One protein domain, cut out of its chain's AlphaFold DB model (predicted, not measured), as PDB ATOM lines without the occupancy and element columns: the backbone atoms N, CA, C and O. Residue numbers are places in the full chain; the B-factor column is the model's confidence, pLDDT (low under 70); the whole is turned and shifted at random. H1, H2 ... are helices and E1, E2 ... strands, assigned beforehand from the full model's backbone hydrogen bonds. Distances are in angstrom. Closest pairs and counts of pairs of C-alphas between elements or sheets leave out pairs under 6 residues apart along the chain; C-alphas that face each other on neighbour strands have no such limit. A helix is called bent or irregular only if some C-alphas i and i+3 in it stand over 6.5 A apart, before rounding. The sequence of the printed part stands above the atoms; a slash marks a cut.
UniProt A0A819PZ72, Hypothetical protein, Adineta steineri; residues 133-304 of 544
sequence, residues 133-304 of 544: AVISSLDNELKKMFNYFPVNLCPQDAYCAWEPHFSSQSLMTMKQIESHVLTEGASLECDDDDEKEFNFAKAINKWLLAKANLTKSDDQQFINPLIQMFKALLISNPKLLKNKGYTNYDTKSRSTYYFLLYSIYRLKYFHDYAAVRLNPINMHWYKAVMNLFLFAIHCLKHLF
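What this domain is: This is residues 133 to 304 of the 544 residues of the protein "Hypothetical protein" of Adineta steineri (UniProt A0A819PZ72). A compact helical body is built on a loose three-helix bundle of H3, H4 and H7, with H6 packed on H3 and H7 and short H5 near one end. A helical hairpin of H1 and H2 packs on one side through H2 against H4, and a small two-stranded hairpin of E1 and E2 sits on another side, beside H3. The printed part has 172 residues with seven named helices and two named strands, in the order H1, H2, H3, H4, H5, E1, E2, H6, H7; the sheet order is E1 - E2, antiparallel, and the class is mostly helix. The whole is compact, with a radius of gyration of the C-alphas of 15.4 A and spans of 52 by 37 by 28 A.

How they stand to each other: E1, residues 244 to 247, and E2, residues 250 to 255, form a hairpin of antiparallel neighbours, with 142 degrees between their directions. N 245 and O 254 are within hydrogen-bond range at 2.8 A, and so are N 254 and O 245 at 2.8 A. The closest C-alphas of E1 and H3, residues 200 to 212, are those of Gly 245 and Ala 201, 4.8 A apart. H3 touches H6, residues 256 to 265, at a shallow tilt of 20 degrees, the same way; their closest C-alphas, those of Ala 201 and Thr 256, are 4.6 A apart. H3 belongs to a bundle, helices running alongside one another, with H4, residues 220 to 236, and H7, residues 283 to 303. With its residues 208 to 212 alone H3 touches H7, at a shallow tilt of 28 degrees, opposite ways; the closest C-alphas, those of Ala 212 and Trp 285, are 4.8 A apart. H4 and H7 touch at a shallow tilt of 7 degrees, the same way, closest at the C-alphas of Ile 227 and Leu 292, 6.6 A. H3 and H4 are near each other, with 13 pairs of C-alphas within 10 A. H6 and H7 touch at a steep tilt of 45 degrees, opposite ways, closest at the C-alphas of Leu 260 and Phe 293, 6.1 A. H5, residues 238 to 241, touches H7, closest at the C-alphas of Pro 238 and Cys 299, 6.0 A. H2, residues 168 to 184, touches H4 at a shallow tilt of 26 degrees, the same way, closest at the C-alphas of Glu 178 and Met 229, 4.7 A. H1, residues 133 to 153, forms a helical hairpin with H2, at a shallow tilt of 18 degrees, closest at the C-alphas of Asn 152 and Ser 170, 6.6 A. H1 and H7 are apart. Every O i to N i+4 pair is within hydrogen-bond range in H2 and H6, against 14 of 17 in H1, 6 of 9 in H3, 11 of 13 in H4 and 15 of 17 in H7; H5 is too short for such a pair.

Where its parts are: H1 begins at C-alpha 133, (28.552, -31.009, 4.941), and is 31.0 A long, with a kink of 27 degrees near residue 147. H1 and H4 are only just irregular: C-alphas 147 and 150 are 6.8 A apart, and C-alphas 221 and 224 are 7.0 A apart. H2 measures 23.1 A, H3 17.3 A, H4 25.4 A and H6 14.5 A. E1 begins at C-alpha 244, (20.132, -4.191, 0.749), and E2 measures 12.9 A. H7 measures 29.9 A and ends at C-alpha 303, (25.041, -13.624, -12.376).

The domain as a whole: The C-alphas farthest apart, those of Ala 133 and Leu 278, are 52.9 A apart. The printed part has no cut. The links H1 to H2, H2 to H3 and H6 to H7 are long. The mean pLDDT of the printed part is 78.3, and 45 residues are under 70, among them residues 154 to 164 and 268 to 280.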
ATOM      1  N   ALA A 133      28.315 -31.230   3.513       94.62
ATOM      2  CA  ALA A 133      28.552 -31.009   4.941       94.62
ATOM      3  C   ALA A 133      29.770 -30.104   5.199       94.62
ATOM      4  O   ALA A 133      29.702 -29.209   6.040       94.62
ATOM      5  N   VAL A 134      30.864 -30.305   4.451       94.62
ATOM      6  CA  VAL A 134      32.062 -29.452   4.528       94.62
ATOM      7  C   VAL A 134      31.735 -28.041   4.052       94.62
ATOM      8  O   VAL A 134      32.038 -27.084   4.755       94.62
ATOM      9  N   ILE A 135      31.039 -27.915   2.920       93.62
ATOM     10  CA  ILE A 135      30.575 -26.630   2.386       93.62
ATOM     11  C   ILE A 135      29.749 -25.872   3.431       93.62
ATOM     12  O   ILE A 135      30.053 -24.726   3.738       93.62
ATOM     13  N   SER A 136      28.756 -26.525   4.042       94.56
ATOM     14  CA  SER A 136      27.919 -25.889   5.064       94.56
ATOM     15  C   SER A 136      28.723 -25.448   6.293       94.56
ATOM     16  O   SER A 136      28.449 -24.390   6.859       94.56
ATOM     17  N   SER A 137      29.731 -26.219   6.709       96.12
ATOM     18  CA  SER A 137      30.627 -25.821   7.802       96.12
ATOM     19  C   SER A 137      31.445 -24.578   7.444       96.12
ATOM     20  O   SER A 137      31.492 -23.638   8.235       96.12
ATOM     21  N   LEU A 138      32.047 -24.559   6.250       95.50
ATOM     22  CA  LEU A 138      32.870 -23.451   5.758       95.50
ATOM     23  C   LEU A 138      32.061 -22.159   5.602       95.50
ATOM     24  O   LEU A 138      32.494 -21.104   6.063       95.50
ATOM     25  N   ASP A 139      30.867 -22.247   5.015       95.31
ATOM     26  CA  ASP A 139      29.968 -21.105   4.816       95.31
ATOM     27  C   ASP A 139      29.509 -20.524   6.171       95.31
ATOM     28  O   ASP A 139      29.503 -19.306   6.372       95.31
ATOM     29  N   ASN A 140      29.205 -21.384   7.153       93.44
ATOM     30  CA  ASN A 140      28.853 -20.959   8.512       93.44
ATOM     31  C   ASN A 140      30.021 -20.288   9.247       93.44
ATOM     32  O   ASN A 140      29.816 -19.336  10.005       93.44
ATOM     33  N   GLU A 141      31.241 -20.791   9.064       94.31
ATOM     34  CA  GLU A 141      32.444 -20.181   9.624       94.31
ATOM     35  C   GLU A 141      32.700 -18.804   9.005       94.31
ATOM     36  O   GLU A 141      32.864 -17.831   9.744       94.31
ATOM     37  N   LEU A 142      32.595 -18.684   7.678       94.81
ATOM     38  CA  LEU A 142      32.699 -17.408   6.973       94.81
ATOM     39  C   LEU A 142      31.660 -16.398   7.469       94.81
ATOM     40  O   LEU A 142      32.014 -15.261   7.788       94.81
ATOM     41  N   LYS A 143      30.389 -16.815   7.585       91.62
ATOM     42  CA  LYS A 143      29.301 -15.962   8.091       91.62
ATOM     43  C   LYS A 143      29.602 -15.475   9.509       91.62
ATOM     44  O   LYS A 143      29.433 -14.290   9.794       91.62
ATOM     45  N   LYS A 144      30.119 -16.341  10.390       90.06
ATOM     46  CA  LYS A 144      30.558 -15.939  11.740       90.06
ATOM     47  C   LYS A 144      31.698 -14.927  11.675       90.06
ATOM     48  O   LYS A 144      31.579 -13.865  12.281       90.06
ATOM     49  N   MET A 145      32.773 -15.218  10.942       90.25
ATOM     50  CA  MET A 145      33.919 -14.308  10.815       90.25
ATOM     51  C   MET A 145      33.484 -12.926  10.323       90.25
ATOM     52  O   MET A 145      33.872 -11.915  10.908       90.25
ATOM     53  N   PHE A 146      32.626 -12.888   9.303       89.19
ATOM     54  CA  PHE A 146      32.090 -11.653   8.746       89.19
ATOM     55  C   PHE A 146      31.209 -10.890   9.750       89.19
ATOM     56  O   PHE A 146      31.406  -9.690   9.946       89.19
ATOM     57  N   ASN A 147      30.297 -11.576  10.448       85.19
ATOM     58  CA  ASN A 147      29.384 -10.959  11.418       85.19
ATOM     59  C   ASN A 147      30.085 -10.460  12.692       85.19
ATOM     60  O   ASN A 147      29.630  -9.489  13.295       85.19
ATOM     61  N   TYR A 148      31.192 -11.087  13.101       83.50
ATOM     62  CA  TYR A 148      31.998 -10.633  14.242       83.50
ATOM     63  C   TYR A 148      32.991  -9.528  13.878       83.50
ATOM     64  O   TYR A 148      33.464  -8.808  14.761       83.50
ATOM     65  N   PHE A 149      33.292  -9.338  12.592       84.56
ATOM     66  CA  PHE A 149      34.274  -8.353  12.158       84.56
ATOM     67  C   PHE A 149      33.973  -6.895  12.589       84.56
ATOM     68  O   PHE A 149      34.912  -6.212  13.008       84.56
ATOM     69  N   PRO A 150      32.714  -6.404  12.602       75.69
ATOM     70  CA  PRO A 150      32.376  -5.086  13.148       75.69
ATOM     71  C   PRO A 150      32.854  -4.864  14.589       75.69
ATOM     72  O   PRO A 150      33.348  -3.784  14.908       75.69
ATOM     73  N   VAL A 151      32.767  -5.888  15.446       73.94
ATOM     74  CA  VAL A 151      33.197  -5.813  16.854       73.94
ATOM     75  C   VAL A 151      34.710  -5.586  16.947       73.94
ATOM     76  O   VAL A 151      35.177  -4.830  17.796       73.94
ATOM     77  N   ASN A 152      35.480  -6.159  16.017       69.25
ATOM     78  CA  ASN A 152      36.929  -5.950  15.932       69.25
ATOM     79  C   ASN A 152      37.307  -4.544  15.433       69.25
ATOM     80  O   ASN A 152      38.433  -4.104  15.657       69.25
ATOM     81  N   LEU A 153      36.399  -3.851  14.736       71.56
ATOM     82  CA  LEU A 153      36.608  -2.496  14.208       71.56
ATOM     83  C   LEU A 153      36.168  -1.399  15.190       71.56
ATOM     84  O   LEU A 153      36.601  -0.255  15.057       71.56
ATOM     85  N   CYS A 154      35.317  -1.729  16.166       64.38
ATOM     86  CA  CYS A 154      34.950  -0.845  17.271       64.38
ATOM     87  C   CYS A 154      34.590  -1.665  18.531       64.38
ATOM     88  O   CYS A 154      33.434  -2.053  18.707       64.38
ATOM     89  N   PRO A 155      35.551  -1.911  19.443       54.91
ATOM     90  CA  PRO A 155      35.321  -2.746  20.627       54.91
ATOM     91  C   PRO A 155      34.324  -2.157  21.633       54.91
ATOM     92  O   PRO A 155      33.795  -2.885  22.469       54.91
ATOM     93  N   GLN A 156      34.108  -0.837  21.596       53.34
ATOM     94  CA  GLN A 156      33.280  -0.118  22.572       53.34
ATOM     95  C   GLN A 156      31.816   0.020  22.142       53.34
ATOM     96  O   GLN A 156      30.968   0.254  22.998       53.34
ATOM     97  N   ASP A 157      31.504  -0.156  20.855       52.78
ATOM     98  CA  ASP A 157      30.131  -0.115  20.359       52.78
ATOM     99  C   ASP A 157      30.026  -0.871  19.022       52.78
ATOM    100  O   ASP A 157      30.490  -0.399  17.981       52.78
ATOM    101  N   ALA A 158      29.384  -2.045  19.029       48.28
ATOM    102  CA  ALA A 158      29.155  -2.854  17.825       48.28
ATOM    103  C   ALA A 158      28.335  -2.105  16.748       48.28
ATOM    104  O   ALA A 158      28.292  -2.525  15.588       48.28
ATOM    105  N   TYR A 159      27.708  -0.981  17.122       50.16
ATOM    106  CA  TYR A 159      26.877  -0.146  16.264       50.16
ATOM    107  C   TYR A 159      27.470   1.232  15.954       50.16
ATOM    108  O   TYR A 159      26.808   2.000  15.247       50.16
ATOM    109  N   CYS A 160      28.699   1.537  16.401       49.56
ATOM    110  CA  CYS A 160      29.271   2.884  16.325       49.56
ATOM    111  C   CYS A 160      29.120   3.488  14.918       49.56
ATOM    112  O   CYS A 160      29.523   2.918  13.899       49.56
ATOM    113  N   ALA A 161      28.444   4.632  14.863       48.62
ATOM    114  CA  ALA A 161      27.754   5.090  13.667       48.62
ATOM    115  C   ALA A 161      28.608   5.922  12.692       48.62
ATOM    116  O   ALA A 161      28.051   6.425  11.719       48.62
ATOM    117  N   TRP A 162      29.924   6.074  12.896       52.62
ATOM    118  CA  TRP A 162      30.646   7.154  12.206       52.62
ATOM    119  C   TRP A 162      31.960   6.756  11.530       52.62
ATOM    120  O   TRP A 162      32.095   7.047  10.345       52.62
ATOM    121  N   GLU A 163      32.895   6.049  12.180       60.28
ATOM    122  CA  GLU A 163      34.177   5.699  11.540       60.28
ATOM    123  C   GLU A 163      34.751   4.362  12.053       60.28
ATOM    124  O   GLU A 163      34.910   4.200  13.263       60.28
ATOM    125  N   PRO A 164      35.087   3.392  11.178       68.94
ATOM    126  CA  PRO A 164      35.782   2.177  11.599       68.94
ATOM    127  C   PRO A 164      37.235   2.482  11.988       68.94
ATOM    128  O   PRO A 164      37.926   3.234  11.286       68.94
ATOM    129  N   HIS A 165      37.709   1.854  13.068       75.31
ATOM    130  CA  HIS A 165      39.115   1.872  13.467       75.31
ATOM    131  C   HIS A 165      39.802   0.606  12.961       75.31
ATOM    132  O   HIS A 165      39.610  -0.488  13.493       75.31
ATOM    133  N   PHE A 166      40.607   0.749  11.911       78.00
ATOM    134  CA  PHE A 166      41.384  -0.366  11.392       78.00
ATOM    135  C   PHE A 166      42.633  -0.597  12.248       78.00
ATOM    136  O   PHE A 166      43.341   0.331  12.633       78.00
ATOM    137  N   SER A 167      42.903  -1.863  12.551       80.25
ATOM    138  CA  SER A 167      44.047  -2.298  13.351       80.25
ATOM    139  C   SER A 167      44.755  -3.486  12.696       80.25
ATOM    140  O   SER A 167      44.283  -4.051  11.706       80.25
ATOM    141  N   SER A 168      45.879  -3.921  13.269       80.50
ATOM    142  CA  SER A 168      46.558  -5.155  12.849       80.50
ATOM    143  C   SER A 168      45.643  -6.385  12.914       80.50
ATOM    144  O   SER A 168      45.697  -7.235  12.027       80.50
ATOM    145  N   GLN A 169      44.744  -6.452  13.902       83.19
ATOM    146  CA  GLN A 169      43.736  -7.511  13.997       83.19
ATOM    147  C   GLN A 169      42.752  -7.454  12.823       83.19
ATOM    148  O   GLN A 169      42.352  -8.491  12.287       83.19
ATOM    149  N   SER A 170      42.393  -6.245  12.383       83.38
ATOM    150  CA  SER A 170      41.521  -6.060  11.226       83.38
ATOM    151  C   SER A 170      42.171  -6.579   9.949       83.38
ATOM    152  O   SER A 170      41.528  -7.297   9.191       83.38
ATOM    153  N   LEU A 171      43.460  -6.287   9.756       86.44
ATOM    154  CA  LEU A 171      44.239  -6.793   8.627       86.44
ATOM    155  C   LEU A 171      44.273  -8.326   8.590       86.44
ATOM    156  O   LEU A 171      44.083  -8.916   7.527       86.44
ATOM    157  N   MET A 172      44.507  -8.971   9.738       88.31
ATOM    158  CA  MET A 172      44.501 -10.435   9.822       88.31
ATOM    159  C   MET A 172      43.126 -11.009   9.479       88.31
ATOM    160  O   MET A 172      43.047 -11.944   8.691       88.31
ATOM    161  N   THR A 173      42.053 -10.404   9.994       89.88
ATOM    162  CA  THR A 173      40.680 -10.864   9.729       89.88
ATOM    163  C   THR A 173      40.324 -10.748   8.242       89.88
ATOM    164  O   THR A 173      39.787 -11.692   7.674       89.88
ATOM    165  N   MET A 174      40.675  -9.634   7.582       92.56
ATOM    166  CA  MET A 174      40.440  -9.449   6.139       92.56
ATOM    167  C   MET A 174      41.135 -10.530   5.306       92.56
ATOM    168  O   MET A 174      40.505 -11.144   4.448       92.56
ATOM    169  N   LYS A 175      42.415 -10.799   5.598       92.44
ATOM    170  CA  LYS A 175      43.200 -11.834   4.906       92.44
ATOM    171  C   LYS A 175      42.676 -13.244   5.171       92.44
ATOM    172  O   LYS A 175      42.714 -14.082   4.280       92.44
ATOM    173  N   GLN A 176      42.191 -13.512   6.384       93.56
ATOM    174  CA  GLN A 176      41.570 -14.794   6.708       93.56
ATOM    175  C   GLN A 176      40.272 -14.994   5.923       93.56
ATOM    176  O   GLN A 176      40.113 -16.042   5.314       93.56
ATOM    177  N   ILE A 177      39.391 -13.987   5.872       94.75
ATOM    178  CA  ILE A 177      38.153 -14.033   5.074       94.75
ATOM    179  C   ILE A 177      38.474 -14.266   3.591       94.75
ATOM    180  O   ILE A 177      37.879 -15.140   2.965       94.75
ATOM    181  N   GLU A 178      39.433 -13.519   3.039       95.81
ATOM    182  CA  GLU A 178      39.903 -13.694   1.660       95.81
ATOM    183  C   GLU A 178      40.402 -15.127   1.407       95.81
ATOM    184  O   GLU A 178      39.971 -15.776   0.453       95.81
ATOM    185  N   SER A 179      41.262 -15.647   2.290       95.50
ATOM    186  CA  SER A 179      41.801 -17.007   2.192       95.50
ATOM    187  C   SER A 179      40.702 -18.064   2.279       95.50
ATOM    188  O   SER A 179      40.686 -18.986   1.465       95.50
ATOM    189  N   HIS A 180      39.760 -17.927   3.214       95.12
ATOM    190  CA  HIS A 180      38.665 -18.883   3.418       95.12
ATOM    191  C   HIS A 180      37.816 -19.050   2.155       95.12
ATOM    192  O   HIS A 180      37.413 -20.150   1.777       95.12
ATOM    193  N   VAL A 181      37.609 -17.952   1.429       95.94
ATOM    194  CA  VAL A 181      36.944 -17.986   0.129       95.94
ATOM    195  C   VAL A 181      37.843 -18.611  -0.940       95.94
ATOM    196  O   VAL A 181      37.459 -19.595  -1.569       95.94
ATOM    197  N   LEU A 182      39.028 -18.039  -1.180       94.00
ATOM    198  CA  LEU A 182      39.834 -18.351  -2.370       94.00
ATOM    199  C   LEU A 182      40.588 -19.685  -2.284       94.00
ATOM    200  O   LEU A 182      41.000 -20.216  -3.317       94.00
ATOM    201  N   THR A 183      40.780 -20.227  -1.079       94.06
ATOM    202  CA  THR A 183      41.527 -21.477  -0.851       94.06
ATOM    203  C   THR A 183      40.647 -22.626  -0.368       94.06
ATOM    204  O   THR A 183      40.888 -23.763  -0.769       94.06
ATOM    205  N   GLU A 184      39.604 -22.347   0.420       94.81
ATOM    206  CA  GLU A 184      38.726 -23.384   0.987       94.81
ATOM    207  C   GLU A 184      37.370 -23.470   0.271       94.81
ATOM    208  O   GLU A 184      36.681 -24.488   0.348       94.81
ATOM    209  N   GLY A 185      37.010 -22.449  -0.514       94.62
ATOM    210  CA  GLY A 185      35.775 -22.426  -1.293       94.62
ATOM    211  C   GLY A 185      34.542 -22.056  -0.470       94.62
ATOM    212  O   GLY A 185      33.437 -22.458  -0.844       94.62
ATOM    213  N   ALA A 186      34.711 -21.320   0.634       95.94
ATOM    214  CA  ALA A 186      33.613 -20.810   1.453       95.94
ATOM    215  C   ALA A 186      32.821 -19.707   0.726       95.94
ATOM    216  O   ALA A 186      33.398 -18.872   0.031       95.94
ATOM    217  N   SER A 187      31.502 -19.691   0.902       94.56
ATOM    218  CA  SER A 187      30.564 -18.753   0.282       94.56
ATOM    219  C   SER A 187      29.815 -17.955   1.336       94.56
ATOM    220  O   SER A 187      29.272 -18.521   2.285       94.56
ATOM    221  N   LEU A 188      29.777 -16.632   1.172       93.06
ATOM    222  CA  LEU A 188      29.009 -15.771   2.063       93.06
ATOM    223  C   LEU A 188      27.575 -15.647   1.552       93.06
ATOM    224  O   LEU A 188      27.333 -15.161   0.447       93.06
ATOM    225  N   GLU A 189      26.613 -16.016   2.389       87.44
ATOM    226  CA  GLU A 189      25.200 -15.716   2.177       87.44
ATOM    227  C   GLU A 189      24.732 -14.701   3.223       87.44
ATOM    228  O   GLU A 189      24.976 -14.851   4.424       87.44
ATOM    229  N   CYS A 190      24.084 -13.639   2.750       80.69
ATOM    230  CA  CYS A 190      23.469 -12.620   3.586       80.69
ATOM    231  C   CYS A 190      21.997 -12.490   3.210       80.69
ATOM    232  O   CYS A 190      21.674 -12.433   2.022       80.69
ATOM    233  N   ASP A 191      21.142 -12.384   4.222       70.69
ATOM    234  CA  ASP A 191      19.710 -12.176   4.048       70.69
ATOM    235  C   ASP A 191      19.415 -10.742   3.560       70.69
ATOM    236  O   ASP A 191      20.060  -9.770   3.973       70.69
ATOM    237  N   ASP A 192      18.448 -10.610   2.645       61.69
ATOM    238  CA  ASP A 192      18.156  -9.353   1.937       61.69
ATOM    239  C   ASP A 192      17.391  -8.315   2.786       61.69
ATOM    240  O   ASP A 192      17.423  -7.127   2.451       61.69
ATOM    241  N   ASP A 193      16.750  -8.738   3.882       55.78
ATOM    242  CA  ASP A 193      15.765  -7.943   4.640       55.78
ATOM    243  C   ASP A 193      16.114  -7.712   6.124       55.78
ATOM    244  O   ASP A 193      15.338  -7.092   6.855       55.78
ATOM    245  N   ASP A 194      17.282  -8.149   6.605       50.25
ATOM    246  CA  ASP A 194      17.568  -8.056   8.038       50.25
ATOM    247  C   ASP A 194      18.061  -6.663   8.472       50.25
ATOM    248  O   ASP A 194      19.245  -6.299   8.441       50.25
ATOM    249  N   GLU A 195      17.126  -5.878   9.014       53.34
ATOM    250  CA  GLU A 195      17.419  -4.701   9.840       53.34
ATOM    251  C   GLU A 195      18.378  -5.050  10.999       53.34
ATOM    252  O   GLU A 195      19.166  -4.198  11.420       53.34
ATOM    253  N   LYS A 196      18.382  -6.314  11.451       53.75
ATOM    254  CA  LYS A 196      19.085  -6.793  12.652       53.75
ATOM    255  C   LYS A 196      20.481  -7.383  12.416       53.75
ATOM    256  O   LYS A 196      21.317  -7.241  13.303       53.75
ATOM    257  N   GLU A 197      20.772  -7.985  11.260       65.31
ATOM    258  CA  GLU A 197      22.103  -8.552  10.973       65.31
ATOM    259  C   GLU A 197      22.980  -7.588  10.160       65.31
ATOM    260  O   GLU A 197      22.524  -6.803   9.320       65.31
ATOM    261  N   PHE A 198      24.279  -7.590  10.456       70.12
ATOM    262  CA  PHE A 198      25.271  -6.878   9.660       70.12
ATOM    263  C   PHE A 198      25.461  -7.619   8.329       70.12
ATOM    264  O   PHE A 198      25.674  -8.824   8.331       70.12
ATOM    265  N   ASN A 199      25.376  -6.922   7.192       83.44
ATOM    266  CA  ASN A 199      25.441  -7.542   5.866       83.44
ATOM    267  C   ASN A 199      26.439  -6.837   4.936       83.44
ATOM    268  O   ASN A 199      27.006  -5.792   5.271       83.44
ATOM    269  N   PHE A 200      26.650  -7.409   3.749       88.75
ATOM    270  CA  PHE A 200      27.627  -6.919   2.774       88.75
ATOM    271  C   PHE A 200      27.398  -5.454   2.363       88.75
ATOM    272  O   PHE A 200      28.337  -4.661   2.306       88.75
ATOM    273  N   ALA A 201      26.140  -5.049   2.177       86.25
ATOM    274  CA  ALA A 201      25.791  -3.673   1.835       86.25
ATOM    275  C   ALA A 201      26.156  -2.680   2.957       86.25
ATOM    276  O   ALA A 201      26.730  -1.618   2.693       86.25
ATOM    277  N   LYS A 202      25.882  -3.040   4.223       82.56
ATOM    278  CA  LYS A 202      26.301  -2.259   5.404       82.56
ATOM    279  C   LYS A 202      27.831  -2.163   5.490       82.56
ATOM    280  O   LYS A 202      28.333  -1.091   5.826       82.56
ATOM    281  N   ALA A 203      28.560  -3.227   5.148       86.50
ATOM    282  CA  ALA A 203      30.023  -3.231   5.108       86.50
ATOM    283  C   ALA A 203      30.588  -2.254   4.069       86.50
ATOM    284  O   ALA A 203      31.419  -1.417   4.415       86.50
ATOM    285  N   ILE A 204      30.098  -2.285   2.826       87.00
ATOM    286  CA  ILE A 204      30.515  -1.335   1.782       87.00
ATOM    287  C   ILE A 204      30.232   0.107   2.215       87.00
ATOM    288  O   ILE A 204      31.110   0.969   2.145       87.00
ATOM    289  N   ASN A 205      29.032   0.371   2.727       79.56
ATOM    290  CA  ASN A 205      28.658   1.708   3.170       79.56
ATOM    291  C   ASN A 205      29.548   2.211   4.332       79.56
ATOM    292  O   ASN A 205      30.129   3.295   4.266       79.56
ATOM    293  N   LYS A 206      29.703   1.410   5.395       77.81
ATOM    294  CA  LYS A 206      30.409   1.833   6.617       77.81
ATOM    295  C   LYS A 206      31.932   1.775   6.512       77.81
ATOM    296  O   LYS A 206      32.602   2.575   7.158       77.81
ATOM    297  N   TRP A 207      32.490   0.826   5.763       82.25
ATOM    298  CA  TRP A 207      33.940   0.591   5.745       82.25
ATOM    299  C   TRP A 207      34.646   1.212   4.553       82.25
ATOM    300  O   TRP A 207      35.828   1.527   4.657       82.25
ATOM    301  N   LEU A 208      33.928   1.420   3.451       80.81
ATOM    302  CA  LEU A 208      34.502   1.942   2.220       80.81
ATOM    303  C   LEU A 208      34.026   3.375   1.943       80.81
ATOM    304  O   LEU A 208      34.835   4.301   1.875       80.81
ATOM    305  N   LEU A 209      32.711   3.580   1.850       76.19
ATOM    306  CA  LEU A 209      32.124   4.873   1.483       76.19
ATOM    307  C   LEU A 209      32.351   5.949   2.557       76.19
ATOM    308  O   LEU A 209      32.769   7.060   2.226       76.19
ATOM    309  N   ALA A 210      32.185   5.619   3.841       72.88
ATOM    310  CA  ALA A 210      32.476   6.556   4.930       72.88
ATOM    311  C   ALA A 210      33.917   7.109   4.864       72.88
ATOM    312  O   ALA A 210      34.122   8.311   5.005       72.88
ATOM    313  N   LYS A 211      34.909   6.258   4.563       76.12
ATOM    314  CA  LYS A 211      36.328   6.653   4.481       76.12
ATOM    315  C   LYS A 211      36.654   7.483   3.237       76.12
ATOM    316  O   LYS A 211      37.507   8.366   3.310       76.12
ATOM    317  N   ALA A 212      35.950   7.273   2.122       71.25
ATOM    318  CA  ALA A 212      36.097   8.108   0.927       71.25
ATOM    319  C   ALA A 212      35.722   9.585   1.170       71.25
ATOM    320  O   ALA A 212      36.240  10.472   0.487       71.25
ATOM    321  N   ASN A 213      34.882   9.850   2.179       65.94
ATOM    322  CA  ASN A 213      34.440  11.188   2.580       65.94
ATOM    323  C   ASN A 213      35.344  11.883   3.624       65.94
ATOM    324  O   ASN A 213      35.064  13.028   3.989       65.94
ATOM    325  N   LEU A 214      36.414  11.236   4.108       68.75
ATOM    326  CA  LEU A 214      37.309  11.795   5.134       68.75
ATOM    327  C   LEU A 214      38.579  12.409   4.535       68.75
ATOM    328  O   LEU A 214      39.255  11.804   3.712       68.75
ATOM    329  N   THR A 215      38.969  13.590   5.015       56.53
ATOM    330  CA  THR A 215      40.093  14.375   4.467       56.53
ATOM    331  C   THR A 215      41.479  13.874   4.884       56.53
ATOM    332  O   THR A 215      42.472  14.201   4.234       56.53
ATOM    333  N   LYS A 216      41.568  13.069   5.948       58.28
ATOM    334  CA  LYS A 216      42.786  12.389   6.407       58.28
ATOM    335  C   LYS A 216      42.420  10.973   6.836       58.28
ATOM    336  O   LYS A 216      41.498  10.798   7.623       58.28
ATOM    337  N   SER A 217      43.144   9.973   6.342       58.81
ATOM    338  CA  SER A 217      43.112   8.637   6.936       58.81
ATOM    339  C   SER A 217      44.528   8.087   7.005       58.81
ATOM    340  O   SER A 217      45.151   7.894   5.959       58.81
ATOM    341  N   ASP A 218      44.985   7.745   8.204       64.44
ATOM    342  CA  ASP A 218      46.217   6.969   8.409       64.44
ATOM    343  C   ASP A 218      46.039   5.489   7.985       64.44
ATOM    344  O   ASP A 218      46.954   4.674   8.053       64.44
ATOM    345  N   ASP A 219      44.854   5.154   7.465       73.19
ATOM    346  CA  ASP A 219      44.397   3.805   7.144       73.19
ATOM    347  C   ASP A 219      44.739   3.331   5.718       73.19
ATOM    348  O   ASP A 219      44.209   2.317   5.263       73.19
ATOM    349  N   GLN A 220      45.611   4.028   4.980       76.12
ATOM    350  CA  GLN A 220      45.905   3.680   3.575       76.12
ATOM    351  C   GLN A 220      46.385   2.231   3.399       76.12
ATOM    352  O   GLN A 220      46.059   1.582   2.407       76.12
ATOM    353  N   GLN A 221      47.109   1.696   4.385       80.38
ATOM    354  CA  GLN A 221      47.594   0.313   4.391       80.38
ATOM    355  C   GLN A 221      46.477  -0.749   4.402       80.38
ATOM    356  O   GLN A 221      46.735  -1.903   4.066       80.38
ATOM    357  N   PHE A 222      45.247  -0.381   4.775       83.31
ATOM    358  CA  PHE A 222      44.106  -1.299   4.850       83.31
ATOM    359  C   PHE A 222      43.257  -1.318   3.579       83.31
ATOM    360  O   PHE A 222      42.431  -2.214   3.428       83.31
ATOM    361  N   ILE A 223      43.478  -0.380   2.651       84.94
ATOM    362  CA  ILE A 223      42.690  -0.264   1.419       84.94
ATOM    363  C   ILE A 223      42.791  -1.546   0.588       84.94
ATOM    364  O   ILE A 223      41.773  -2.172   0.310       84.94
ATOM    365  N   ASN A 224      44.008  -1.964   0.224       86.19
ATOM    366  CA  ASN A 224      44.200  -3.138  -0.633       86.19
ATOM    367  C   ASN A 224      43.635  -4.423   0.006       86.19
ATOM    368  O   ASN A 224      42.820  -5.073  -0.649       86.19
ATOM    369  N   PRO A 225      43.959  -4.770   1.270       89.94
ATOM    370  CA  PRO A 225      43.365  -5.929   1.944       89.94
ATOM    371  C   PRO A 225      41.834  -5.901   1.989       89.94
ATOM    372  O   PRO A 225      41.191  -6.920   1.756       89.94
ATOM    373  N   LEU A 226      41.235  -4.735   2.248       89.88
ATOM    374  CA  LEU A 226      39.782  -4.602   2.295       89.88
ATOM    375  C   LEU A 226      39.148  -4.819   0.913       89.88
ATOM    376  O   LEU A 226      38.137  -5.512   0.803       89.88
ATOM    377  N   ILE A 227      39.740  -4.255  -0.144       91.69
ATOM    378  CA  ILE A 227      39.264  -4.459  -1.518       91.69
ATOM    379  C   ILE A 227      39.401  -5.920  -1.942       91.69
ATOM    380  O   ILE A 227      38.462  -6.449  -2.535       91.69
ATOM    381  N   GLN A 228      40.513  -6.585  -1.621       92.69
ATOM    382  CA  GLN A 228      40.695  -8.004  -1.940       92.69
ATOM    383  C   GLN A 228      39.690  -8.888  -1.200       92.69
ATOM    384  O   GLN A 228      39.045  -9.732  -1.821       92.69
ATOM    385  N   MET A 229      39.443  -8.612   0.082       95.06
ATOM    386  CA  MET A 229      38.381  -9.272   0.841       95.06
ATOM    387  C   MET A 229      37.011  -9.096   0.163       95.06
ATOM    388  O   MET A 229      36.294 -10.074  -0.033       95.06
ATOM    389  N   PHE A 230      36.634  -7.877  -0.237       95.38
ATOM    390  CA  PHE A 230      35.349  -7.650  -0.911       95.38
ATOM    391  C   PHE A 230      35.259  -8.329  -2.280       95.38
ATOM    392  O   PHE A 230      34.217  -8.902  -2.592       95.38
ATOM    393  N   LYS A 231      36.331  -8.311  -3.079       95.44
ATOM    394  CA  LYS A 231      36.396  -9.053  -4.346       95.44
ATOM    395  C   LYS A 231      36.214 -10.551  -4.124       95.44
ATOM    396  O   LYS A 231      35.411 -11.159  -4.824       95.44
ATOM    397  N   ALA A 232      36.901 -11.128  -3.137       96.00
ATOM    398  CA  ALA A 232      36.758 -12.534  -2.776       96.00
ATOM    399  C   ALA A 232      35.305 -12.852  -2.399       96.00
ATOM    400  O   ALA A 232      34.700 -13.748  -2.979       96.00
ATOM    401  N   LEU A 233      34.687 -12.060  -1.520       95.50
ATOM    402  CA  LEU A 233      33.279 -12.245  -1.157       95.50
ATOM    403  C   LEU A 233      32.348 -12.191  -2.383       95.50
ATOM    404  O   LEU A 233      31.483 -13.058  -2.519       95.50
ATOM    405  N   LEU A 234      32.565 -11.250  -3.309       93.62
ATOM    406  CA  LEU A 234      31.820 -11.177  -4.570       93.62
ATOM    407  C   LEU A 234      32.058 -12.384  -5.485       93.62
ATOM    408  O   LEU A 234      31.114 -12.832  -6.123       93.62
ATOM    409  N   ILE A 235      33.275 -12.930  -5.544       93.44
ATOM    410  CA  ILE A 235      33.560 -14.190  -6.252       93.44
ATOM    411  C   ILE A 235      32.768 -15.339  -5.620       93.44
ATOM    412  O   ILE A 235      32.201 -16.161  -6.335       93.44
ATOM    413  N   SER A 236      32.717 -15.379  -4.287       92.94
ATOM    414  CA  SER A 236      32.075 -16.458  -3.534       92.94
ATOM    415  C   SER A 236      30.567 -16.526  -3.775       92.94
ATOM    416  O   SER A 236      30.014 -17.597  -4.016       92.94
ATOM    417  N   ASN A 237      29.918 -15.359  -3.766       90.50
ATOM    418  CA  ASN A 237      28.494 -15.209  -3.995       90.50
ATOM    419  C   ASN A 237      28.229 -13.848  -4.643       90.50
ATOM    420  O   ASN A 237      28.074 -12.836  -3.954       90.50
ATOM    421  N   PRO A 238      28.115 -13.788  -5.973       87.38
ATOM    422  CA  PRO A 238      28.002 -12.487  -6.601       87.38
ATOM    423  C   PRO A 238      26.597 -11.848  -6.389       87.38
ATOM    424  O   PRO A 238      26.438 -10.632  -6.541       87.38
ATOM    425  N   LYS A 239      25.596 -12.598  -5.875       85.62
ATOM    426  CA  LYS A 239      24.282 -12.053  -5.450       85.62
ATOM    427  C   LYS A 239      24.387 -11.029  -4.317       85.62
ATOM    428  O   LYS A 239      23.468 -10.232  -4.152       85.62
ATOM    429  N   LEU A 240      25.511 -10.969  -3.600       88.50
ATOM    430  CA  LEU A 240      25.782  -9.936  -2.592       88.50
ATOM    431  C   LEU A 240      25.675  -8.500  -3.155       88.50
ATOM    432  O   LEU A 240      25.440  -7.548  -2.406       88.50
ATOM    433  N   LEU A 241      25.772  -8.318  -4.479       87.44
ATOM    434  CA  LEU A 241      25.505  -7.032  -5.138       87.44
ATOM    435  C   LEU A 241      24.045  -6.560  -4.997       87.44
ATOM    436  O   LEU A 241      23.801  -5.348  -5.013       87.44
ATOM    437  N   LYS A 242      23.096  -7.490  -4.830       82.88
ATOM    438  CA  LYS A 242      21.664  -7.224  -4.610       82.88
ATOM    439  C   LYS A 242      21.315  -6.985  -3.137       82.88
ATOM    440  O   LYS A 242      20.283  -6.365  -2.886       82.88
ATOM    441  N   ASN A 243      22.177  -7.385  -2.192       85.88
ATOM    442  CA  ASN A 243      21.905  -7.193  -0.767       85.88
ATOM    443  C   ASN A 243      21.601  -5.739  -0.450       85.88
ATOM    444  O   ASN A 243      22.304  -4.836  -0.910       85.88
ATOM    445  N   LYS A 244      20.579  -5.524   0.375       84.19
ATOM    446  CA  LYS A 244      20.132  -4.191   0.749       84.19
ATOM    447  C   LYS A 244      20.669  -3.803   2.119       84.19
ATOM    448  O   LYS A 244      20.603  -4.558   3.081       84.19
ATOM    449  N   GLY A 245      21.205  -2.598   2.216       77.19
ATOM    450  CA  GLY A 245      21.647  -1.981   3.458       77.19
ATOM    451  C   GLY A 245      20.975  -0.630   3.644       77.19
ATOM    452  O   GLY A 245      20.550   0.008   2.684       77.19
ATOM    453  N   TYR A 246      20.891  -0.179   4.888       72.19
ATOM    454  CA  TYR A 246      20.401   1.157   5.208       72.19
ATOM    455  C   TYR A 246      21.576   2.126   5.322       72.19
ATOM    456  O   TYR A 246      22.686   1.754   5.721       72.19
ATOM    457  N   THR A 247      21.327   3.387   4.985       63.62
ATOM    458  CA  THR A 247      22.191   4.474   5.454       63.62
ATOM    459  C   THR A 247      21.706   4.904   6.832       63.62
ATOM    460  O   THR A 247      20.529   4.752   7.138       63.62
ATOM    461  N   ASN A 248      22.576   5.479   7.663       54.31
ATOM    462  CA  ASN A 248      22.188   5.926   9.007       54.31
ATOM    463  C   ASN A 248      21.097   7.031   9.011       54.31
ATOM    464  O   ASN A 248      20.653   7.424  10.084       54.31
ATOM    465  N   TYR A 249      20.672   7.536   7.842       52.25
ATOM    466  CA  TYR A 249      19.752   8.673   7.698       52.25
ATOM    467  C   TYR A 249      18.542   8.421   6.793       52.25
ATOM    468  O   TYR A 249      17.596   9.204   6.836       52.25
ATOM    469  N   ASP A 250      18.566   7.379   5.960       56.12
ATOM    470  CA  ASP A 250      17.468   7.046   5.050       56.12
ATOM    471  C   ASP A 250      16.791   5.759   5.529       56.12
ATOM    472  O   ASP A 250      17.450   4.744   5.757       56.12
ATOM    473  N   THR A 251      15.466   5.795   5.653       59.25
ATOM    474  CA  THR A 251      14.644   4.612   5.945       59.25
ATOM    475  C   THR A 251      14.499   3.699   4.731       59.25
ATOM    476  O   THR A 251      13.900   2.631   4.831       59.25
ATOM    477  N   LYS A 252      15.027   4.092   3.567       70.62
ATOM    478  CA  LYS A 252      15.043   3.254   2.369       70.62
ATOM    479  C   LYS A 252      16.307   2.412   2.314       70.62
ATOM    480  O   LYS A 252      17.417   2.936   2.208       70.62
ATOM    481  N   SER A 253      16.117   1.098   2.305       76.81
ATOM    482  CA  SER A 253      17.190   0.154   2.031       76.81
ATOM    483  C   SER A 253      17.644   0.277   0.568       76.81
ATOM    484  O   SER A 253      16.842   0.452  -0.356       76.81
ATOM    485  N   ARG A 254      18.961   0.260   0.353       81.25
ATOM    486  CA  ARG A 254      19.612   0.381  -0.958       81.25
ATOM    487  C   ARG A 254      20.553  -0.788  -1.167       81.25
ATOM    488  O   ARG A 254      21.192  -1.243  -0.227       81.25
ATOM    489  N   SER A 255      20.626  -1.266  -2.396       85.94
ATOM    490  CA  SER A 255      21.492  -2.377  -2.773       85.94
ATOM    491  C   SER A 255      22.980  -2.015  -2.695       85.94
ATOM    492  O   SER A 255      23.365  -0.846  -2.800       85.94
ATOM    493  N   THR A 256      23.842  -3.023  -2.587       87.75
ATOM    494  CA  THR A 256      25.297  -2.835  -2.619       87.75
ATOM    495  C   THR A 256      25.776  -2.120  -3.885       87.75
ATOM    496  O   THR A 256      26.576  -1.186  -3.793       87.75
ATOM    497  N   TYR A 257      25.268  -2.493  -5.067       86.81
ATOM    498  CA  TYR A 257      25.647  -1.808  -6.312       86.81
ATOM    499  C   TYR A 257      25.275  -0.319  -6.284       86.81
ATOM    500  O   TYR A 257      26.042   0.514  -6.764       86.81
ATOM    501  N   TYR A 258      24.133   0.029  -5.677       84.50
ATOM    502  CA  TYR A 258      23.693   1.412  -5.551       84.50
ATOM    503  C   TYR A 258      24.659   2.203  -4.666       84.50
ATOM    504  O   TYR A 258      24.993   3.335  -5.002       84.50
ATOM    505  N   PHE A 259      25.175   1.615  -3.579       84.44
ATOM    506  CA  PHE A 259      26.211   2.259  -2.763       84.44
ATOM    507  C   PHE A 259      27.505   2.510  -3.545       84.44
ATOM    508  O   PHE A 259      28.074   3.600  -3.439       84.44
ATOM    509  N   LEU A 260      27.953   1.554  -4.364       89.12
ATOM    510  CA  LEU A 260      29.138   1.728  -5.212       89.12
ATOM    511  C   LEU A 260      28.924   2.826  -6.268       89.12
ATOM    512  O   LEU A 260      29.746   3.736  -6.382       89.12
ATOM    513  N   LEU A 261      27.784   2.811  -6.967       87.44
ATOM    514  CA  LEU A 261      27.397   3.862  -7.916       87.44
ATOM    515  C   LEU A 261      27.349   5.231  -7.253       87.44
ATOM    516  O   LEU A 261      27.911   6.203  -7.760       87.44
ATOM    517  N   TYR A 262      26.709   5.310  -6.093       81.25
ATOM    518  CA  TYR A 262      26.591   6.551  -5.352       81.25
ATOM    519  C   TYR A 262      27.973   7.108  -4.994       81.25
ATOM    520  O   TYR A 262      28.238   8.297  -5.180       81.25
ATOM    521  N   SER A 263      28.878   6.243  -4.537       80.31
ATOM    522  CA  SER A 263      30.259   6.606  -4.209       80.31
ATOM    523  C   SER A 263      31.030   7.164  -5.410       80.31
ATOM    524  O   SER A 263      31.948   7.960  -5.244       80.31
ATOM    525  N   ILE A 264      30.662   6.770  -6.628       86.62
ATOM    526  CA  ILE A 264      31.316   7.232  -7.853       86.62
ATOM    527  C   ILE A 264      30.680   8.526  -8.357       86.62
ATOM    528  O   ILE A 264      31.409   9.465  -8.681       86.62
ATOM    529  N   TYR A 265      29.345   8.603  -8.400       82.75
ATOM    530  CA  TYR A 265      28.598   9.675  -9.075       82.75
ATOM    531  C   TYR A 265      28.083  10.785  -8.154       82.75
ATOM    532  O   TYR A 265      27.839  11.905  -8.607       82.75
ATOM    533  N   ARG A 266      27.897  10.508  -6.862       76.31
ATOM    534  CA  ARG A 266      27.226  11.420  -5.925       76.31
ATOM    535  C   ARG A 266      27.955  11.610  -4.600       76.31
ATOM    536  O   ARG A 266      27.409  12.301  -3.753       76.31
ATOM    537  N   LEU A 267      29.175  11.103  -4.422       70.12
ATOM    538  CA  LEU A 267      29.923  11.131  -3.153       70.12
ATOM    539  C   LEU A 267      29.842  12.463  -2.377       70.12
ATOM    540  O   LEU A 267      29.466  12.460  -1.209       70.12
ATOM    541  N   LYS A 268      30.047  13.612  -3.050       62.66
ATOM    542  CA  LYS A 268      29.942  14.971  -2.455       62.66
ATOM    543  C   LYS A 268      28.544  15.334  -1.903       62.66
ATOM    544  O   LYS A 268      28.382  16.376  -1.271       62.66
ATOM    545  N   TYR A 269      27.533  14.518  -2.180       57.06
ATOM    546  CA  TYR A 269      26.120  14.715  -1.859       57.06
ATOM    547  C   TYR A 269      25.535  13.596  -0.973       57.06
ATOM    548  O   TYR A 269      24.358  13.689  -0.636       57.06
ATOM    549  N   PHE A 270      26.315  12.566  -0.590       49.28
ATOM    550  CA  PHE A 270      25.801  11.364   0.110       49.28
ATOM    551  C   PHE A 270      25.268  11.630   1.507       49.28
ATOM    552  O   PHE A 270      24.368  10.945   1.984       49.28
ATOM    553  N   HIS A 271      25.818  12.644   2.156       48.06
ATOM    554  CA  HIS A 271      25.398  13.064   3.471       48.06
ATOM    555  C   HIS A 271      24.899  14.496   3.331       48.06
ATOM    556  O   HIS A 271      25.660  15.369   2.920       48.06
ATOM    557  N   ASP A 272      23.643  14.754   3.701       42.31
ATOM    558  CA  ASP A 272      23.009  16.087   3.737       42.31
ATOM    559  C   ASP A 272      23.717  17.099   4.672       42.31
ATOM    560  O   ASP A 272      23.219  18.187   4.959       42.31
ATOM    561  N   TYR A 273      24.928  16.788   5.125       44.72
ATOM    562  CA  TYR A 273      25.810  17.703   5.813       44.72
ATOM    563  C   TYR A 273      26.348  18.730   4.823       44.72
ATOM    564  O   TYR A 273      27.211  18.453   3.991       44.72
ATOM    565  N   ALA A 274      25.902  19.974   4.990       40.34
ATOM    566  CA  ALA A 274      26.468  21.139   4.317       40.34
ATOM    567  C   ALA A 274      28.011  21.221   4.435       40.34
ATOM    568  O   ALA A 274      28.650  21.798   3.559       40.34
ATOM    569  N   ALA A 275      28.606  20.594   5.460       39.53
ATOM    570  CA  ALA A 275      30.052  20.488   5.662       39.53
ATOM    571  C   ALA A 275      30.772  19.542   4.671       39.53
ATOM    572  O   ALA A 275      31.895  19.831   4.272       39.53
ATOM    573  N   VAL A 276      30.135  18.453   4.214       46.84
ATOM    574  CA  VAL A 276      30.757  17.461   3.303       46.84
ATOM    575  C   VAL A 276      30.928  18.020   1.889       46.84
ATOM    576  O   VAL A 276      31.865  17.655   1.187       46.84
ATOM    577  N   ARG A 277      30.104  19.001   1.494       51.06
ATOM    578  CA  ARG A 277      30.236  19.691   0.197       51.06
ATOM    579  C   ARG A 277      31.559  20.452   0.039       51.06
ATOM    580  O   ARG A 277      31.920  20.774  -1.090       51.06
ATOM    581  N   LEU A 278      32.240  20.760   1.146       51.75
ATOM    582  CA  LEU A 278      33.485  21.534   1.182       51.75
ATOM    583  C   LEU A 278      34.728  20.669   1.441       51.75
ATOM    584  O   LEU A 278      35.842  21.163   1.277       51.75
ATOM    585  N   ASN A 279      34.560  19.402   1.828       59.03
ATOM    586  CA  ASN A 279      35.686  18.531   2.146       59.03
ATOM    587  C   ASN A 279      36.282  17.911   0.869       59.03
ATOM    588  O   ASN A 279      35.532  17.416   0.021       59.03
ATOM    589  N   PRO A 280      37.620  17.905   0.709       67.06
ATOM    590  CA  PRO A 280      38.266  17.171  -0.372       67.06
ATOM    591  C   PRO A 280      37.983  15.667  -0.253       67.06
ATOM    592  O   PRO A 280      38.022  15.101   0.838       67.06
ATOM    593  N   ILE A 281      37.704  15.032  -1.393       76.19
ATOM    594  CA  ILE A 281      37.507  13.580  -1.493       76.19
ATOM    595  C   ILE A 281      38.845  12.880  -1.274       76.19
ATOM    596  O   ILE A 281      39.863  13.278  -1.846       76.19
ATOM    597  N   ASN A 282      38.840  11.792  -0.506       79.31
ATOM    598  CA  ASN A 282      40.022  10.956  -0.382       79.31
ATOM    599  C   ASN A 282      40.209  10.107  -1.641       79.31
ATOM    600  O   ASN A 282      39.576   9.062  -1.811       79.31
ATOM    601  N   MET A 283      41.103  10.550  -2.524       78.94
ATOM    602  CA  MET A 283      41.317   9.902  -3.819       78.94
ATOM    603  C   MET A 283      41.814   8.454  -3.711       78.94
ATOM    604  O   MET A 283      41.558   7.675  -4.626       78.94
ATOM    605  N   HIS A 284      42.462   8.062  -2.608       80.06
ATOM    606  CA  HIS A 284      42.885   6.674  -2.390       80.06
ATOM    607  C   HIS A 284      41.675   5.744  -2.259       80.06
ATOM    608  O   HIS A 284      41.556   4.746  -2.970       80.06
ATOM    609  N   TRP A 285      40.736   6.117  -1.394       82.25
ATOM    610  CA  TRP A 285      39.502   5.370  -1.175       82.25
ATOM    611  C   TRP A 285      38.549   5.474  -2.370       82.25
ATOM    612  O   TRP A 285      37.927   4.480  -2.731       82.25
ATOM    613  N   TYR A 286      38.482   6.628  -3.045       84.31
ATOM    614  CA  TYR A 286      37.697   6.773  -4.278       84.31
ATOM    615  C   TYR A 286      38.147   5.785  -5.362       84.31
ATOM    616  O   TYR A 286      37.320   5.079  -5.936       84.31
ATOM    617  N   LYS A 287      39.460   5.679  -5.610       83.81
ATOM    618  CA  LYS A 287      40.022   4.712  -6.567       83.81
ATOM    619  C   LYS A 287      39.736   3.269  -6.160       83.81
ATOM    620  O   LYS A 287      39.406   2.450  -7.008       83.81
ATOM    621  N   ALA A 288      39.820   2.964  -4.868       85.88
ATOM    622  CA  ALA A 288      39.497   1.644  -4.339       85.88
ATOM    623  C   ALA A 288      38.032   1.259  -4.619       85.88
ATOM    624  O   ALA A 288      37.762   0.160  -5.105       85.88
ATOM    625  N   VAL A 289      37.097   2.190  -4.394       88.94
ATOM    626  CA  VAL A 289      35.677   2.011  -4.738       88.94
ATOM    627  C   VAL A 289      35.487   1.841  -6.241       88.94
ATOM    628  O   VAL A 289      34.750   0.955  -6.665       88.94
ATOM    629  N   MET A 290      36.160   2.666  -7.045       90.38
ATOM    630  CA  MET A 290      36.116   2.583  -8.501       90.38
ATOM    631  C   MET A 290      36.560   1.197  -8.986       90.38
ATOM    632  O   MET A 290      35.835   0.559  -9.741       90.38
ATOM    633  N   ASN A 291      37.693   0.691  -8.495       89.69
ATOM    634  CA  ASN A 291      38.207  -0.633  -8.849       89.69
ATOM    635  C   ASN A 291      37.246  -1.751  -8.426       89.69
ATOM    636  O   ASN A 291      37.011  -2.683  -9.193       89.69
ATOM    637  N   LEU A 292      36.659  -1.655  -7.229       92.50
ATOM    638  CA  LEU A 292      35.652  -2.615  -6.778       92.50
ATOM    639  C   LEU A 292      34.391  -2.571  -7.645       92.50
ATOM    640  O   LEU A 292      33.816  -3.616  -7.931       92.50
ATOM    641  N   PHE A 293      33.972  -1.389  -8.098       92.44
ATOM    642  CA  PHE A 293      32.831  -1.249  -8.996       92.44
ATOM    643  C   PHE A 293      33.118  -1.815 -10.391       92.44
ATOM    644  O   PHE A 293      32.295  -2.558 -10.915       92.44
ATOM    645  N   LEU A 294      34.293  -1.541 -10.968       92.38
ATOM    646  CA  LEU A 294      34.724  -2.144 -12.236       92.38
ATOM    647  C   LEU A 294      34.757  -3.678 -12.148       92.38
ATOM    648  O   LEU A 294      34.293  -4.357 -13.060       92.38
ATOM    649  N   PHE A 295      35.238  -4.223 -11.028       92.56
ATOM    650  CA  PHE A 295      35.182  -5.659 -10.751       92.56
ATOM    651  C   PHE A 295      33.733  -6.160 -10.633       92.56
ATOM    652  O   PHE A 295      33.378  -7.178 -11.221       92.56
ATOM    653  N   ALA A 296      32.869  -5.415  -9.937       90.56
ATOM    654  CA  ALA A 296      31.457  -5.751  -9.798       90.56
ATOM    655  C   ALA A 296      30.728  -5.787 -11.150       90.56
ATOM    656  O   ALA A 296      29.881  -6.652 -11.335       90.56
ATOM    657  N   ILE A 297      31.071  -4.923 -12.115       88.25
ATOM    658  CA  ILE A 297      30.514  -4.991 -13.480       88.25
ATOM    659  C   ILE A 297      30.778  -6.371 -14.102       88.25
ATOM    660  O   ILE A 297      29.869  -6.942 -14.703       88.25
ATOM    661  N   HIS A 298      31.974  -6.945 -13.924       88.25
ATOM    662  CA  HIS A 298      32.263  -8.314 -14.379       88.25
ATOM    663  C   HIS A 298      31.456  -9.360 -13.615       88.25
ATOM    664  O   HIS A 298      30.918 -10.269 -14.239       88.25
ATOM    665  N   CYS A 299      31.291  -9.211 -12.298       86.31
ATOM    666  CA  CYS A 299      30.418 -10.095 -11.518       86.31
ATOM    667  C   CYS A 299      28.974 -10.099 -12.047       86.31
ATOM    668  O   CYS A 299      28.355 -11.156 -12.135       86.31
ATOM    669  N   LEU A 300      28.441  -8.930 -12.419       79.25
ATOM    670  CA  LEU A 300      27.075  -8.791 -12.930       79.25
ATOM    671  C   LEU A 300      26.856  -9.543 -14.242       79.25
ATOM    672  O   LEU A 300      25.808 -10.166 -14.389       79.25
ATOM    673  N   LYS A 301      27.859  -9.569 -15.131       75.00
ATOM    674  CA  LYS A 301      27.805 -10.349 -16.379       75.00
ATOM    675  C   LYS A 301      27.599 -11.847 -16.141       75.00
ATOM    676  O   LYS A 301      27.025 -12.523 -16.981       75.00
ATOM    677  N   HIS A 302      28.105 -12.374 -15.025       69.62
ATOM    678  CA  HIS A 302      28.072 -13.811 -14.719       69.62
ATOM    679  C   HIS A 302      26.857 -14.255 -13.910       69.62
ATOM    680  O   HIS A 302      26.604 -15.451 -13.795       69.62
ATOM    681  N   LEU A 303      26.131 -13.317 -13.303       62.06
ATOM    682  CA  LEU A 303      25.041 -13.624 -12.376       62.06
ATOM    683  C   LEU A 303      23.670 -13.754 -13.011       62.06
ATOM    684  O   LEU A 303      22.805 -14.398 -12.414       62.06
ATOM    685  N   PHE A 304      23.422 -13.044 -14.107       54.94
ATOM    686  CA  PHE A 304      22.059 -12.703 -14.482       54.94
ATOM    687  C   PHE A 304      21.759 -13.100 -15.924       54.94
ATOM    688  O   PHE A 304      22.173 -12.423 -16.854       54.94
TER     689      PHE A 304